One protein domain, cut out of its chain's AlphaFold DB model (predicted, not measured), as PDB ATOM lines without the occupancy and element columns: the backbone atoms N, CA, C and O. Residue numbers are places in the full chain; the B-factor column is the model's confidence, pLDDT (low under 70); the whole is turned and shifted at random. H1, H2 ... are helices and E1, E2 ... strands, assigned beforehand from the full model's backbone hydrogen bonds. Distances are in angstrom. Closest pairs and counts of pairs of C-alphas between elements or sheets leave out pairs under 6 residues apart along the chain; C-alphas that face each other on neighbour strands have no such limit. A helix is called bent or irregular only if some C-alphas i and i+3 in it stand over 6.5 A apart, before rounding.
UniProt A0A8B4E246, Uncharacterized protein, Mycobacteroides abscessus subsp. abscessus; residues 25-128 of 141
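Overview. This is residues 25 to 128 of the 141 residues of an uncharacterized protein of Mycobacteroides abscessus subsp. abscessus (UniProt A0A8B4E246). Picture a strongly twisted sheet of three long strands, with helices H3 and H4 following one another over one face, by the edge strand E3, and the short helix H5 over the opposite face, by the other edge strand E1. Helix H2 runs beside H3 in the opposite direction and only grazes the sheet, while the short H1 precedes it. The printed part has 104 residues with five named helices and three named strands, in the order H1 H2 E1 E2 H3 H4 E3 H5; the sheet's order is E1 E2 E3, mixed, with E1 and E2 antiparallel and E2 and E3 parallel. The class is mixed, helices and strands. The whole is compact and rounded, with a radius of gyration of the C-alphas of 13.3 A and spans of 35 by 28 by 19 A.

Arrangement. Start at the inner strand E2, residues 69 to 78. On one side of it is E1, residues 54 to 64, its antiparallel neighbour at 160 degrees; the two form a hairpin, and you will find N 60 and O 73 within hydrogen-bond range at 2.8 A, N 75 and O 58 also at 2.8 A. On the other side is E3, residues 107 to 115, parallel to E2 at 21 degrees, with N 107 and O 70 at 2.8 A and N 114 and O 76 at 3.0 A. Move to H3, residues 84 to 96, which is on the sheet at a height of 9.6 A; it lies over E3 and runs along the strands, at 25 degrees to E3 on the local plane. The closest C-alphas of H3 and E3 are those of Arg 91 and Ile 111, 6.5 A apart. H4, residues 98 to 103, is on the same face at a height of 6.4 A, over none of the strands. E2, H3, H4 and E3 make a strand-helix-strand unit, two parallel neighbour strands joined through helices, with a right-handed crossover. H2, residues 32 to 44, touches residues 93 to 94 of H3, the closest C-alphas being those of Leu 37 and Glu 93, 7.3 A apart; they run opposite ways at a shallow tilt of 29 degrees. H2 only grazes the sheet, with its residues 34 to 41. H1, residues 27 to 30, and H4 only just touch, with 3 pairs of C-alphas within 8 A, the closest those of Ala 28 and Leu 101 at 6.8 A. H5, residues 121 to 126, is on the face opposite to H3 and H4 at a height of 8.9 A; its closest C-alpha to E1 is that of Ala 126, 7.0 A from that of Glu 60. H5 is apart from H1, H2, H3 and H4. Each O i to N i+4 pair is within hydrogen-bond range in H2, H4 and H5, and 7 of 9 are in H3; H1 is too short for such a pair.

Along the chain. Find C-alpha 54 at (-24.515, -48.694, -10.375); from there E1 runs 26.9 A to C-alpha 64. E2 covers 24.8 A and E3 24.6 A from first to last C-alpha. H2 covers 18.2 A, beginning at C-alpha 32, (-35.743, -31.536, -7.633). H3 covers 17.8 A and is only just irregular: C-alphas 86 and 89 are 6.8 A apart. H1, H4 and H5 are short, and H5 ends at C-alpha 126, (-20.403, -34.305, -22.696).

Size, cuts and confidence. The two C-alphas farthest apart are those of Ser 47 and Gly 64, at 37.0 A. The printed part, residues 25 to 128, has no cut, and no link is long. Mean pLDDT of the printed part is 91.3, and no printed residue is under 70.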
ATOM      1  N   VAL A  25     -25.999 -26.329 -13.764       78.88
ATOM      2  CA  VAL A  25     -27.155 -26.882 -14.484       78.88
ATOM      3  C   VAL A  25     -28.391 -26.062 -14.145       78.88
ATOM      4  O   VAL A  25     -28.509 -25.568 -13.029       78.88
ATOM      5  N   HIS A  26     -29.320 -25.961 -15.090       82.56
ATOM      6  CA  HIS A  26     -30.629 -25.342 -14.897       82.56
ATOM      7  C   HIS A  26     -31.329 -25.812 -13.600       82.56
ATOM      8  O   HIS A  26     -31.386 -27.011 -13.306       82.56
ATOM      9  N   ASP A  27     -31.928 -24.880 -12.854       82.06
ATOM     10  CA  ASP A  27     -32.459 -25.108 -11.497       82.06
ATOM     11  C   ASP A  27     -33.530 -26.204 -11.418       82.06
ATOM     12  O   ASP A  27     -33.569 -26.989 -10.467       82.06
ATOM     13  N   ALA A  28     -34.360 -26.316 -12.462       82.44
ATOM     14  CA  ALA A  28     -35.358 -27.384 -12.595       82.44
ATOM     15  C   ALA A  28     -34.758 -28.808 -12.529       82.44
ATOM     16  O   ALA A  28     -35.478 -29.762 -12.234       82.44
ATOM     17  N   LEU A  29     -33.455 -28.954 -12.795       84.50
ATOM     18  CA  LEU A  29     -32.707 -30.210 -12.716       84.50
ATOM     19  C   LEU A  29     -31.883 -30.298 -11.426       84.50
ATOM     20  O   LEU A  29     -31.968 -31.298 -10.711       84.50
ATOM     21  N   ALA A  30     -31.103 -29.256 -11.118       75.88
ATOM     22  CA  ALA A  30     -30.113 -29.278 -10.039       75.88
ATOM     23  C   ALA A  30     -30.718 -29.503  -8.642       75.88
ATOM     24  O   ALA A  30     -30.062 -30.102  -7.790       75.88
ATOM     25  N   GLY A  31     -31.949 -29.040  -8.402       79.50
ATOM     26  CA  GLY A  31     -32.663 -29.289  -7.148       79.50
ATOM     27  C   GLY A  31     -33.521 -30.555  -7.219       79.50
ATOM     28  O   GLY A  31     -33.078 -31.619  -6.783       79.50
ATOM     29  N   PRO A  32     -34.741 -30.481  -7.784       83.62
ATOM     30  CA  PRO A  32     -35.743 -31.536  -7.633       83.62
ATOM     31  C   PRO A  32     -35.301 -32.901  -8.163       83.62
ATOM     32  O   PRO A  32     -35.531 -33.916  -7.514       83.62
ATOM     33  N   VAL A  33     -34.657 -32.929  -9.332       87.88
ATOM     34  CA  VAL A  33     -34.268 -34.181  -9.991       87.88
ATOM     35  C   VAL A  33     -33.048 -34.789  -9.310       87.88
ATOM     36  O   VAL A  33     -33.055 -35.966  -8.954       87.88
ATOM     37  N   PHE A  34     -31.987 -34.004  -9.109       90.31
ATOM     38  CA  PHE A  34     -30.740 -34.542  -8.561       90.31
ATOM     39  C   PHE A  34     -30.915 -34.973  -7.102       90.31
ATOM     40  O   PHE A  34     -30.409 -36.025  -6.713       90.31
ATOM     41  N   GLU A  35     -31.670 -34.224  -6.293       89.00
ATOM     42  CA  GLU A  35     -31.969 -34.625  -4.916       89.00
ATOM     43  C   GLU A  35     -32.839 -35.883  -4.839       89.00
ATOM     44  O   GLU A  35     -32.591 -36.737  -3.987       89.00
ATOM     45  N   ALA A  36     -33.833 -36.024  -5.720       90.81
ATOM     46  CA  ALA A  36     -34.688 -37.207  -5.750       90.81
ATOM     47  C   ALA A  36     -33.900 -38.467  -6.141       90.81
ATOM     48  O   ALA A  36     -33.958 -39.474  -5.433       90.81
ATOM     49  N   LEU A  37     -33.052 -38.375  -7.171       91.50
ATOM     50  CA  LEU A  37     -32.159 -39.467  -7.571       91.50
ATOM     51  C   LEU A  37     -31.175 -39.843  -6.454       91.50
ATOM     52  O   LEU A  37     -31.002 -41.024  -6.162       91.50
ATOM     53  N   ARG A  38     -30.577 -38.863  -5.762       90.00
ATOM     54  CA  ARG A  38     -29.706 -39.123  -4.599       90.00
ATOM     55  C   ARG A  38     -30.443 -39.864  -3.485       90.00
ATOM     56  O   ARG A  38     -29.903 -40.811  -2.916       90.00
ATOM     57  N   LYS A  39     -31.676 -39.453  -3.178       90.94
ATOM     58  CA  LYS A  39     -32.517 -40.112  -2.168       90.94
ATOM     59  C   LYS A  39     -32.868 -41.540  -2.579       90.94
ATOM     60  O   LYS A  39     -32.785 -42.434  -1.736       90.94
ATOM     61  N   LEU A  40     -33.206 -41.767  -3.851       92.19
ATOM     62  CA  LEU A  40     -33.465 -43.103  -4.389       92.19
ATOM     63  C   LEU A  40     -32.250 -44.012  -4.195       92.19
ATOM     64  O   LEU A  40     -32.390 -45.080  -3.605       92.19
ATOM     65  N   ILE A  41     -31.068 -43.576  -4.641       91.31
ATOM     66  CA  ILE A  41     -29.829 -44.357  -4.526       91.31
ATOM     67  C   ILE A  41     -29.482 -44.623  -3.060       91.31
ATOM     68  O   ILE A  41     -29.210 -45.761  -2.693       91.31
ATOM     69  N   SER A  42     -29.563 -43.615  -2.187       89.62
ATOM     70  CA  SER A  42     -29.271 -43.791  -0.758       89.62
ATOM     71  C   SER A  42     -30.209 -44.797  -0.083       89.62
ATOM     72  O   SER A  42     -29.784 -45.555   0.791       89.62
ATOM     73  N   LYS A  43     -31.482 -44.829  -0.491       90.19
ATOM     74  CA  LYS A  43     -32.451 -45.819  -0.012       90.19
ATOM     75  C   LYS A  43     -32.162 -47.205  -0.588       90.19
ATOM     76  O   LYS A  43     -32.173 -48.172   0.165       90.19
ATOM     77  N   ALA A  44     -31.899 -47.297  -1.890       89.62
ATOM     78  CA  ALA A  44     -31.646 -48.557  -2.582       89.62
ATOM     79  C   ALA A  44     -30.374 -49.246  -2.076       89.62
ATOM     80  O   ALA A  44     -30.424 -50.431  -1.774       89.62
ATOM     81  N   LYS A  45     -29.289 -48.497  -1.845       87.62
ATOM     82  CA  LYS A  45     -28.012 -49.009  -1.317       87.62
ATOM     83  C   LYS A  45     -28.142 -49.758   0.017       87.62
ATOM     84  O   LYS A  45     -27.291 -50.565   0.354       87.62
ATOM     85  N   LYS A  46     -29.199 -49.497   0.794       87.12
ATOM     86  CA  LYS A  46     -29.440 -50.164   2.084       87.12
ATOM     87  C   LYS A  46     -30.175 -51.498   1.967       87.12
ATOM     88  O   LYS A  46     -30.238 -52.220   2.955       87.12
ATOM     89  N   SER A  47     -30.820 -51.781   0.835       86.38
ATOM     90  CA  SER A  47     -31.784 -52.885   0.757       86.38
ATOM     91  C   SER A  47     -31.928 -53.544  -0.614       86.38
ATOM     92  O   SER A  47     -32.784 -54.414  -0.749       86.38
ATOM     93  N   GLN A  48     -31.229 -53.077  -1.651       87.31
ATOM     94  CA  GLN A  48     -31.377 -53.577  -3.017       87.31
ATOM     95  C   GLN A  48     -30.019 -53.733  -3.703       87.31
ATOM     96  O   GLN A  48     -29.322 -52.747  -3.944       87.31
ATOM     97  N   ASP A  49     -29.716 -54.972  -4.084       87.06
ATOM     98  CA  ASP A  49     -28.405 -55.387  -4.595       87.06
ATOM     99  C   ASP A  49     -28.033 -54.713  -5.923       87.06
ATOM    100  O   ASP A  49     -26.877 -54.378  -6.145       87.06
ATOM    101  N   TRP A  50     -29.013 -54.402  -6.784       88.31
ATOM    102  CA  TRP A  50     -28.740 -53.727  -8.065       88.31
ATOM    103  C   TRP A  50     -28.052 -52.372  -7.893       88.31
ATOM    104  O   TRP A  50     -27.435 -51.872  -8.831       88.31
ATOM    105  N   CYS A  51     -28.193 -51.735  -6.727       89.62
ATOM    106  CA  CYS A  51     -27.570 -50.446  -6.471       89.62
ATOM    107  C   CYS A  51     -26.042 -50.559  -6.381       89.62
ATOM    108  O   CYS A  51     -25.360 -49.565  -6.624       89.62
ATOM    109  N   ASP A  52     -25.514 -51.740  -6.048       87.56
ATOM    110  CA  ASP A  52     -24.073 -51.999  -5.972       87.56
ATOM    111  C   ASP A  52     -23.424 -52.040  -7.354       87.56
ATOM    112  O   ASP A  52     -22.262 -51.672  -7.494       87.56
ATOM    113  N   ASP A  53     -24.203 -52.403  -8.370       90.44
ATOM    114  CA  ASP A  53     -23.774 -52.443  -9.765       90.44
ATOM    115  C   ASP A  53     -23.884 -51.080 -10.475       90.44
ATOM    116  O   ASP A  53     -23.513 -50.959 -11.647       90.44
ATOM    117  N   VAL A  54     -24.456 -50.055  -9.823       91.38
ATOM    118  CA  VAL A  54     -24.515 -48.694 -10.375       91.38
ATOM    119  C   VAL A  54     -23.219 -47.965 -10.059       91.38
ATOM    120  O   VAL A  54     -22.958 -47.591  -8.921       91.38
ATOM    121  N   GLU A  55     -22.462 -47.662 -11.103       89.31
ATOM    122  CA  GLU A  55     -21.202 -46.935 -10.996       89.31
ATOM    123  C   GLU A  55     -21.440 -45.426 -10.933       89.31
ATOM    124  O   GLU A  55     -20.966 -44.733 -10.032       89.31
ATOM    125  N   GLN A  56     -22.197 -44.883 -11.895       90.88
ATOM    126  CA  GLN A  56     -22.422 -43.440 -11.992       90.88
ATOM    127  C   GLN A  56     -23.797 -43.097 -12.561       90.88
ATOM    128  O   GLN A  56     -24.275 -43.700 -13.523       90.88
ATOM    129  N   LEU A  57     -24.383 -42.028 -12.022       92.94
ATOM    130  CA  LEU A  57     -25.511 -41.328 -12.627       92.94
ATOM    131  C   LEU A  57     -25.007 -40.067 -13.325       92.94
ATOM    132  O   LEU A  57     -24.231 -39.296 -12.756       92.94
ATOM    133  N   ARG A  58     -25.446 -39.841 -14.565       93.00
ATOM    134  CA  ARG A  58     -25.058 -38.659 -15.344       93.00
ATOM    135  C   ARG A  58     -26.254 -38.087 -16.090       93.00
ATOM    136  O   ARG A  58     -27.144 -38.819 -16.504       93.00
ATOM    137  N   LEU A  59     -26.267 -36.779 -16.297       94.31
ATOM    138  CA  LEU A  59     -27.257 -36.090 -17.109       94.31
ATOM    139  C   LEU A  59     -26.670 -35.788 -18.491       94.31
ATOM    140  O   LEU A  59     -25.720 -35.019 -18.623       94.31
ATOM    141  N   GLU A  60     -27.243 -36.380 -19.529       95.00
ATOM    142  CA  GLU A  60     -26.966 -36.036 -20.921       95.00
ATOM    143  C   GLU A  60     -27.842 -34.848 -21.332       95.00
ATOM    144  O   GLU A  60     -29.072 -34.913 -21.251       95.00
ATOM    145  N   ILE A  61     -27.213 -33.771 -21.805       93.62
ATOM    146  CA  ILE A  61     -27.906 -32.690 -22.507       93.62
ATOM    147  C   ILE A  61     -27.941 -33.072 -23.987       93.62
ATOM    148  O   ILE A  61     -26.967 -32.883 -24.709       93.62
ATOM    149  N   VAL A  62     -29.052 -33.665 -24.422       93.00
ATOM    150  CA  VAL A  62     -29.238 -34.125 -25.811       93.00
ATOM    151  C   VAL A  62     -29.323 -32.925 -26.754       93.00
ATOM    152  O   VAL A  62     -28.871 -32.988 -27.894       93.00
ATOM    153  N   GLU A  63     -29.907 -31.824 -26.279       92.81
ATOM    154  CA  GLU A  63     -30.006 -30.574 -27.024       92.81
ATOM    155  C   GLU A  63     -30.007 -29.364 -26.083       92.81
ATOM    156  O   GLU A  63     -30.673 -29.372 -25.044       92.81
ATOM    157  N   GLY A  64     -29.308 -28.301 -26.483       90.38
ATOM    158  CA  GLY A  64     -29.134 -27.081 -25.696       90.38
ATOM    159  C   GLY A  64     -27.820 -27.078 -24.916       90.38
ATOM    160  O   GLY A  64     -26.862 -27.752 -25.291       90.38
ATOM    161  N   THR A  65     -27.776 -26.298 -23.839       87.88
ATOM    162  CA  THR A  65     -26.613 -26.202 -22.941       87.88
ATOM    163  C   THR A  65     -26.998 -26.620 -21.527       87.88
ATOM    164  O   THR A  65     -28.167 -26.852 -21.234       87.88
ATOM    165  N   THR A  66     -26.028 -26.733 -20.620       85.12
ATOM    166  CA  THR A  66     -26.310 -27.119 -19.227       85.12
ATOM    167  C   THR A  66     -27.194 -26.101 -18.501       85.12
ATOM    168  O   THR A  66     -28.041 -26.498 -17.699       85.12
ATOM    169  N   LEU A  67     -27.034 -24.809 -18.807       85.12
ATOM    170  CA  LEU A  67     -27.850 -23.724 -18.251       85.12
ATOM    171  C   LEU A  67     -29.182 -23.544 -18.978       85.12
ATOM    172  O   LEU A  67     -30.163 -23.195 -18.336       85.12
ATOM    173  N   TYR A  68     -29.240 -23.834 -20.280       86.81
ATOM    174  CA  TYR A  68     -30.465 -23.739 -21.081       86.81
ATOM    175  C   TYR A  68     -30.730 -25.055 -21.822       86.81
ATOM    176  O   TYR A  68     -30.584 -25.136 -23.050       86.81
ATOM    177  N   PRO A  69     -31.068 -26.127 -21.089       92.44
ATOM    178  CA  PRO A  69     -31.304 -27.424 -21.691       92.44
ATOM    179  C   PRO A  69     -32.648 -27.416 -22.415       92.44
ATOM    180  O   PRO A  69     -33.678 -27.081 -21.841       92.44
ATOM    181  N   LYS A  70     -32.654 -27.839 -23.678       93.75
ATOM    182  CA  LYS A  70     -33.893 -28.047 -24.442       93.75
ATOM    183  C   LYS A  70     -34.384 -29.476 -24.319       93.75
ATOM    184  O   LYS A  70     -35.588 -29.726 -24.321       93.75
ATOM    185  N   ARG A  71     -33.450 -30.423 -24.220       95.94
ATOM    186  CA  ARG A  71     -33.751 -31.846 -24.112       95.94
ATOM    187  C   ARG A  71     -32.694 -32.569 -23.302       95.94
ATOM    188  O   ARG A  71     -31.500 -32.398 -23.543       95.94
ATOM    189  N   VAL A  72     -33.145 -33.397 -22.369       96.06
ATOM    190  CA  VAL A  72     -32.274 -34.077 -21.410       96.06
ATOM    191  C   VAL A  72     -32.608 -35.546 -21.275       96.06
ATOM    192  O   VAL A  72     -33.769 -35.953 -21.362       96.06
ATOM    193  N   ARG A  73     -31.573 -36.332 -20.990       96.50
ATOM    194  CA  ARG A  73     -31.670 -37.761 -20.738       96.50
ATOM    195  C   ARG A  73     -30.853 -38.141 -19.508       96.50
ATOM    196  O   ARG A  73     -29.726 -37.687 -19.338       96.50
ATOM    197  N   LEU A  74     -31.402 -39.014 -18.669       96.56
ATOM    198  CA  LEU A  74     -30.627 -39.655 -17.612       96.56
ATOM    199  C   LEU A  74     -29.793 -40.800 -18.204       96.56
ATOM    200  O   LEU A  74     -30.327 -41.701 -18.858       96.56
ATOM    201  N   LEU A  75     -28.491 -40.765 -17.949       95.56
ATOM    202  CA  LEU A  75     -27.557 -41.852 -18.195       95.56
ATOM    203  C   LEU A  75     -27.283 -42.585 -16.888       95.56
ATOM    204  O   LEU A  75     -26.962 -41.970 -15.869       95.56
ATOM    205  N   VAL A  76     -27.376 -43.908 -16.947       95.19
ATOM    206  CA  VAL A  76     -27.012 -44.794 -15.841       95.19
ATOM    207  C   VAL A  76     -25.871 -45.667 -16.332       95.19
ATOM    208  O   VAL A  76     -26.060 -46.454 -17.265       95.19
ATOM    209  N   LEU A  77     -24.699 -45.477 -15.733       94.00
ATOM    210  CA  LEU A  77     -23.522 -46.295 -15.979       94.00
ATOM    211  C   LEU A  77     -23.467 -47.399 -14.933       94.00
ATOM    212  O   LEU A  77     -23.552 -47.119 -13.737       94.00
ATOM    213  N   THR A  78     -23.353 -48.632 -15.405       93.75
ATOM    214  CA  THR A  78     -23.360 -49.830 -14.566       93.75
ATOM    215  C   THR A  78     -22.167 -50.723 -14.883       93.75
ATOM    216  O   THR A  78     -21.639 -50.686 -15.996       93.75
ATOM    217  N   ASP A  79     -21.764 -51.559 -13.935       90.25
ATOM    218  CA  ASP A  79     -20.762 -52.600 -14.185       90.25
ATOM    219  C   ASP A  79     -21.338 -53.708 -15.066       90.25
ATOM    220  O   ASP A  79     -20.764 -54.112 -16.079       90.25
ATOM    221  N   VAL A  80     -22.539 -54.165 -14.713       91.88
ATOM    222  CA  VAL A  80     -23.223 -55.265 -15.396       91.88
ATOM    223  C   VAL A  80     -24.417 -54.775 -16.199       91.88
ATOM    224  O   VAL A  80     -24.964 -53.688 -15.997       91.88
ATOM    225  N   ARG A  81     -24.873 -55.592 -17.148       93.44
ATOM    226  CA  ARG A  81     -26.065 -55.272 -17.934       93.44
ATOM    227  C   ARG A  81     -27.322 -55.484 -17.092       93.44
ATOM    228  O   ARG A  81     -27.707 -56.618 -16.842       93.44
ATOM    229  N   PHE A  82     -28.037 -54.404 -16.790       93.44
ATOM    230  CA  PHE A  82     -29.314 -54.499 -16.077       93.44
ATOM    231  C   PHE A  82     -30.415 -55.170 -16.910       93.44
ATOM    232  O   PHE A  82     -30.609 -54.864 -18.101       93.44
ATOM    233  N   GLY A  83     -31.193 -56.024 -16.254       93.12
ATOM    234  CA  GLY A  83     -32.454 -56.571 -16.727       93.12
ATOM    235  C   GLY A  83     -33.645 -55.639 -16.448       93.12
ATOM    236  O   GLY A  83     -33.485 -54.463 -16.104       93.12
ATOM    237  N   PRO A  84     -34.880 -56.105 -16.701       92.38
ATOM    238  CA  PRO A  84     -36.084 -55.295 -16.519       92.38
ATOM    239  C   PRO A  84     -36.361 -54.906 -15.059       92.38
ATOM    240  O   PRO A  84     -36.826 -53.791 -14.821       92.38
ATOM    241  N   SER A  85     -36.077 -55.802 -14.110       90.88
ATOM    242  CA  SER A  85     -36.267 -55.614 -12.666       90.88
ATOM    243  C   SER A  85     -35.393 -54.494 -12.122       90.88
ATOM    244  O   SER A  85     -35.900 -53.592 -11.461       90.88
ATOM    245  N   GLU A  86     -34.108 -54.493 -12.472       92.25
ATOM    246  CA  GLU A  86     -33.123 -53.528 -11.974       92.25
ATOM    247  C   GLU A  86     -33.337 -52.147 -12.613       92.25
ATOM    248  O   GLU A  86     -33.155 -51.105 -11.988       92.25
ATOM    249  N   LYS A  87     -33.801 -52.112 -13.870       94.12
ATOM    250  CA  LYS A  87     -34.104 -50.855 -14.575       94.12
ATOM    251  C   LYS A  87     -35.347 -50.154 -14.050       94.12
ATOM    252  O   LYS A  87     -35.469 -48.941 -14.233       94.12
ATOM    253  N   LYS A  88     -36.308 -50.901 -13.501       94.69
ATOM    254  CA  LYS A  88     -37.643 -50.382 -13.190       94.69
ATOM    255  C   LYS A  88     -37.617 -49.237 -12.166       94.69
ATOM    256  O   LYS A  88     -38.151 -48.188 -12.514       94.69
ATOM    257  N   PRO A  89     -36.954 -49.350 -10.997       93.94
ATOM    258  CA  PRO A  89     -36.918 -48.267 -10.013       93.94
ATOM    259  C   PRO A  89     -36.382 -46.953 -10.591       93.94
ATOM    260  O   PRO A  89     -36.996 -45.903 -10.431       93.94
ATOM    261  N   LEU A  90     -35.276 -47.024 -11.339       94.31
ATOM    262  CA  LEU A  90     -34.664 -45.855 -11.974       94.31
ATOM    263  C   LEU A  90     -35.583 -45.249 -13.039       94.31
ATOM    264  O   LEU A  90     -35.755 -44.033 -13.088       94.31
ATOM    265  N   ARG A  91     -36.200 -46.089 -13.882       95.88
ATOM    266  CA  ARG A  91     -37.147 -45.642 -14.917       95.88
ATOM    267  C   ARG A  91     -38.362 -44.949 -14.321       95.88
ATOM    268  O   ARG A  91     -38.769 -43.923 -14.861       95.88
ATOM    269  N   ASP A  92     -38.931 -45.512 -13.263       96.06
ATOM    270  CA  ASP A  92     -40.118 -44.968 -12.609       96.06
ATOM    271  C   ASP A  92     -39.799 -43.614 -11.960       96.06
ATOM    272  O   ASP A  92     -40.529 -42.646 -12.189       96.06
ATOM    273  N   GLU A  93     -38.657 -43.506 -11.272       95.25
ATOM    274  CA  GLU A  93     -38.179 -42.241 -10.704       95.25
ATOM    275  C   GLU A  93     -37.963 -41.185 -11.793       95.25
ATOM    276  O   GLU A  93     -38.544 -40.102 -11.743       95.25
ATOM    277  N   TRP A  94     -37.213 -41.512 -12.850       96.31
ATOM    278  CA  TRP A  94     -36.954 -40.573 -13.942       96.31
ATOM    279  C   TRP A  94     -38.237 -40.133 -14.650       96.31
ATOM    280  O   TRP A  94     -38.393 -38.960 -14.990       96.31
ATOM    281  N   LYS A  95     -39.181 -41.057 -14.855       96.25
ATOM    282  CA  LYS A  95     -40.486 -40.768 -15.459       96.25
ATOM    283  C   LYS A  95     -41.322 -39.826 -14.590       96.25
ATOM    284  O   LYS A  95     -42.084 -39.036 -15.151       96.25
ATOM    285  N   SER A  96     -41.173 -39.866 -13.264       95.81
ATOM    286  CA  SER A  96     -41.893 -38.977 -12.341       95.81
ATOM    287  C   SER A  96     -41.594 -37.490 -12.604       95.81
ATOM    288  O   SER A  96     -42.486 -36.646 -12.501       95.81
ATOM    289  N   HIS A  97     -40.383 -37.175 -13.074       94.44
ATOM    290  CA  HIS A  97     -39.946 -35.809 -13.383       94.44
ATOM    291  C   HIS A  97     -40.398 -35.295 -14.754       94.44
ATOM    292  O   HIS A  97     -40.221 -34.117 -15.064       94.44
ATOM    293  N   ARG A  98     -41.005 -36.139 -15.601       94.88
ATOM    294  CA  ARG A  98     -41.398 -35.751 -16.966       94.88
ATOM    295  C   ARG A  98     -42.309 -34.522 -16.978       94.88
ATOM    296  O   ARG A  98     -42.125 -33.626 -17.796       94.88
ATOM    297  N   LYS A  99     -43.296 -34.470 -16.077       94.25
ATOM    298  CA  LYS A  99     -44.267 -33.366 -16.023       94.25
ATOM    299  C   LYS A  99     -43.609 -32.050 -15.598       94.25
ATOM    300  O   LYS A  99     -43.887 -31.026 -16.212       94.25
ATOM    301  N   SER A 100     -42.745 -32.077 -14.580       92.94
ATOM    302  CA  SER A 100     -42.061 -30.876 -14.083       92.94
ATOM    303  C   SER A 100     -41.041 -30.340 -15.086       92.94
ATOM    304  O   SER A 100     -40.968 -29.133 -15.280       92.94
ATOM    305  N   LEU A 101     -40.309 -31.221 -15.773       93.50
ATOM    306  CA  LEU A 101     -39.358 -30.821 -16.813       93.50
ATOM    307  C   LEU A 101     -40.064 -30.198 -18.017       93.50
ATOM    308  O   LEU A 101     -39.689 -29.109 -18.442       93.50
ATOM    309  N   ASN A 102     -41.150 -30.814 -18.489       94.06
ATOM    310  CA  ASN A 102     -41.944 -30.250 -19.579       94.06
ATOM    311  C   ASN A 102     -42.538 -28.878 -19.214       94.06
ATOM    312  O   ASN A 102     -42.576 -27.991 -20.062       94.06
ATOM    313  N   ALA A 103     -42.977 -28.681 -17.964       92.75
ATOM    314  CA  ALA A 103     -43.471 -27.383 -17.490       92.75
ATOM    315  C   ALA A 103     -42.376 -26.300 -17.474       92.75
ATOM    316  O   ALA A 103     -42.679 -25.126 -17.661       92.75
ATOM    317  N   ALA A 104     -41.111 -26.696 -17.306       90.56
ATOM    318  CA  ALA A 104     -39.946 -25.824 -17.435       90.56
ATOM    319  C   ALA A 104     -39.460 -25.660 -18.893       90.56
ATOM    320  O   ALA A 104     -38.401 -25.085 -19.120       90.56
ATOM    321  N   GLY A 105     -40.192 -26.187 -19.884       93.69
ATOM    322  CA  GLY A 105     -39.799 -26.146 -21.298       93.69
ATOM    323  C   GLY A 105     -38.681 -27.126 -21.676       93.69
ATOM    324  O   GLY A 105     -38.142 -27.041 -22.778       93.69
ATOM    325  N   ILE A 106     -38.338 -28.065 -20.791       95.31
ATOM    326  CA  ILE A 106     -37.273 -29.048 -21.000       95.31
ATOM    327  C   ILE A 106     -37.895 -30.371 -21.450       95.31
ATOM    328  O   ILE A 106     -38.656 -31.005 -20.719       95.31
ATOM    329  N   THR A 107     -37.520 -30.835 -22.639       96.50
ATOM    330  CA  THR A 107     -37.969 -32.126 -23.167       96.50
ATOM    331  C   THR A 107     -37.290 -33.272 -22.424       96.50
ATOM    332  O   THR A 107     -36.065 -33.400 -22.402       96.50
ATOM    333  N   TRP A 108     -38.101 -34.143 -21.837       96.00
ATOM    334  CA  TRP A 108     -37.654 -35.374 -21.195       96.00
ATOM    335  C   TRP A 108     -37.465 -36.512 -22.212       96.00
ATOM    336  O   TRP A 108     -38.356 -36.768 -23.024       96.00
ATOM    337  N   GLU A 109     -36.353 -37.242 -22.124       96.81
ATOM    338  CA  GLU A 109     -36.060 -38.449 -22.915       96.81
ATOM    339  C   GLU A 109     -35.944 -39.698 -22.023       96.81
ATOM    340  O   GLU A 109     -35.468 -39.583 -20.896       96.81
ATOM    341  N   PRO A 110     -36.296 -40.912 -22.492       96.00
ATOM    342  CA  PRO A 110     -36.133 -42.145 -21.714       96.00
ATOM    343  C   PRO A 110     -34.684 -42.406 -21.281       96.00
ATOM    344  O   PRO A 110     -33.757 -42.104 -22.027       96.00
ATOM    345  N   ILE A 111     -34.491 -43.035 -20.111       96.31
ATOM    346  CA  ILE A 111     -33.154 -43.384 -19.586       96.31
ATOM    347  C   ILE A 111     -32.363 -44.209 -20.598       96.31
ATOM    348  O   ILE A 111     -32.880 -45.182 -21.155       96.31
ATOM    349  N   HIS A 112     -31.078 -43.895 -20.723       95.81
ATOM    350  CA  HIS A 112     -30.121 -44.721 -21.440       95.81
ATOM    351  C   HIS A 112     -29.177 -45.420 -20.452       95.81
ATOM    352  O   HIS A 112     -28.408 -44.796 -19.725       95.81
ATOM    353  N   PHE A 113     -29.305 -46.747 -20.402       96.00
ATOM    354  CA  PHE A 113     -28.487 -47.627 -19.573       96.00
ATOM    355  C   PHE A 113     -27.306 -48.127 -20.394       96.00
ATOM    356  O   PHE A 113     -27.515 -48.727 -21.453       96.00
ATOM    357  N   LEU A 114     -26.096 -47.923 -19.889       95.38
ATOM    358  CA  LEU A 114     -24.859 -48.363 -20.523       95.38
ATOM    359  C   LEU A 114     -23.985 -49.051 -19.483       95.38
ATOM    360  O   LEU A 114     -23.919 -48.603 -18.344       95.38
ATOM    361  N   THR A 115     -23.287 -50.106 -19.892       94.00
ATOM    362  CA  THR A 115     -22.161 -50.582 -19.088       94.00
ATOM    363  C   THR A 115     -20.976 -49.641 -19.279       94.00
ATOM    364  O   THR A 115     -20.871 -49.013 -20.339       94.00
ATOM    365  N   VAL A 116     -20.082 -49.538 -18.293       89.38
ATOM    366  CA  VAL A 116     -18.910 -48.642 -18.359       89.38
ATOM    367  C   VAL A 116     -18.104 -48.862 -19.647       89.38
ATOM    368  O   VAL A 116     -17.863 -47.904 -20.382       89.38
ATOM    369  N   ASP A 117     -17.831 -50.119 -20.010       89.00
ATOM    370  CA  ASP A 117     -17.080 -50.484 -21.227       89.00
ATOM    371  C   ASP A 117     -17.759 -50.072 -22.537       89.00
ATOM    372  O   ASP A 117     -17.121 -49.942 -23.582       89.00
ATOM    373  N   LYS A 118     -19.083 -49.903 -22.508       92.50
ATOM    374  CA  LYS A 118     -19.889 -49.560 -23.685       92.50
ATOM    375  C   LYS A 118     -20.229 -48.080 -23.745       92.50
ATOM    376  O   LYS A 118     -20.924 -47.669 -24.675       92.50
ATOM    377  N   CYS A 119     -19.770 -47.279 -22.785       92.50
ATOM    378  CA  CYS A 119     -20.014 -45.847 -22.768       92.50
ATOM    379  C   CYS A 119     -19.026 -45.126 -23.697       92.50
ATOM    380  O   CYS A 119     -17.822 -45.119 -23.431       92.50
ATOM    381  N   PRO A 120     -19.489 -44.475 -24.781       93.94
ATOM    382  CA  PRO A 120     -18.592 -43.720 -25.642       93.94
ATOM    383  C   PRO A 120     -17.940 -42.574 -24.863       93.94
ATOM    384  O   PRO A 120     -18.634 -41.761 -24.250       93.94
ATOM    385  N   VAL A 121     -16.617 -42.428 -24.967       90.12
ATOM    386  CA  VAL A 121     -15.853 -41.374 -24.266       90.12
ATOM    387  C   VAL A 121     -16.422 -39.975 -24.526       90.12
ATOM    388  O   VAL A 121     -16.476 -39.139 -23.626       90.12
ATOM    389  N   ARG A 122     -16.893 -39.717 -25.753       89.94
ATOM    390  CA  ARG A 122     -17.534 -38.442 -26.109       89.94
ATOM    391  C   ARG A 122     -18.806 -38.187 -25.298       89.94
ATOM    392  O   ARG A 122     -18.980 -37.080 -24.804       89.94
ATOM    393  N   LEU A 123     -19.655 -39.202 -25.131       91.31
ATOM    394  CA  LEU A 123     -20.886 -39.112 -24.341       91.31
ATOM    395  C   LEU A 123     -20.574 -38.926 -22.852       91.31
ATOM    396  O   LEU A 123     -21.186 -38.096 -22.179       91.31
ATOM    397  N   TYR A 124     -19.579 -39.656 -22.348       89.38
ATOM    398  CA  TYR A 124     -19.113 -39.512 -20.973       89.38
ATOM    399  C   TYR A 124     -18.670 -38.072 -20.673       89.38
ATOM    400  O   TYR A 124     -19.147 -37.460 -19.721       89.38
ATOM    401  N   ARG A 125     -17.814 -37.497 -21.528       86.81
ATOM    402  CA  ARG A 125     -17.295 -36.128 -21.369       86.81
ATOM    403  C   ARG A 125     -18.361 -35.046 -21.543       86.81
ATOM    404  O   ARG A 125     -18.273 -34.014 -20.892       86.81
ATOM    405  N   ALA A 126     -19.339 -35.270 -22.420       86.62
ATOM    406  CA  ALA A 126     -20.403 -34.305 -22.696       86.62
ATOM    407  C   ALA A 126     -21.557 -34.341 -21.675       86.62
ATOM    408  O   ALA A 126     -22.413 -33.461 -21.690       86.62
ATOM    409  N   SER A 127     -21.604 -35.351 -20.801       91.50
ATOM    410  CA  SER A 127     -22.642 -35.482 -19.776       91.50
ATOM    411  C   SER A 127     -22.186 -34.940 -18.426       91.50
ATOM    412  O   SER A 127     -21.009 -34.995 -18.068       91.50
ATOM    413  N   VAL A 128     -23.146 -34.442 -17.655       90.12
ATOM    414  CA  VAL A 128     -22.923 -33.835 -16.345       90.12
ATOM    415  C   VAL A 128     -23.020 -34.909 -15.258       90.12
ATOM    416  O   VAL A 128     -24.049 -35.580 -15.184       90.12
TER     417      VAL A 128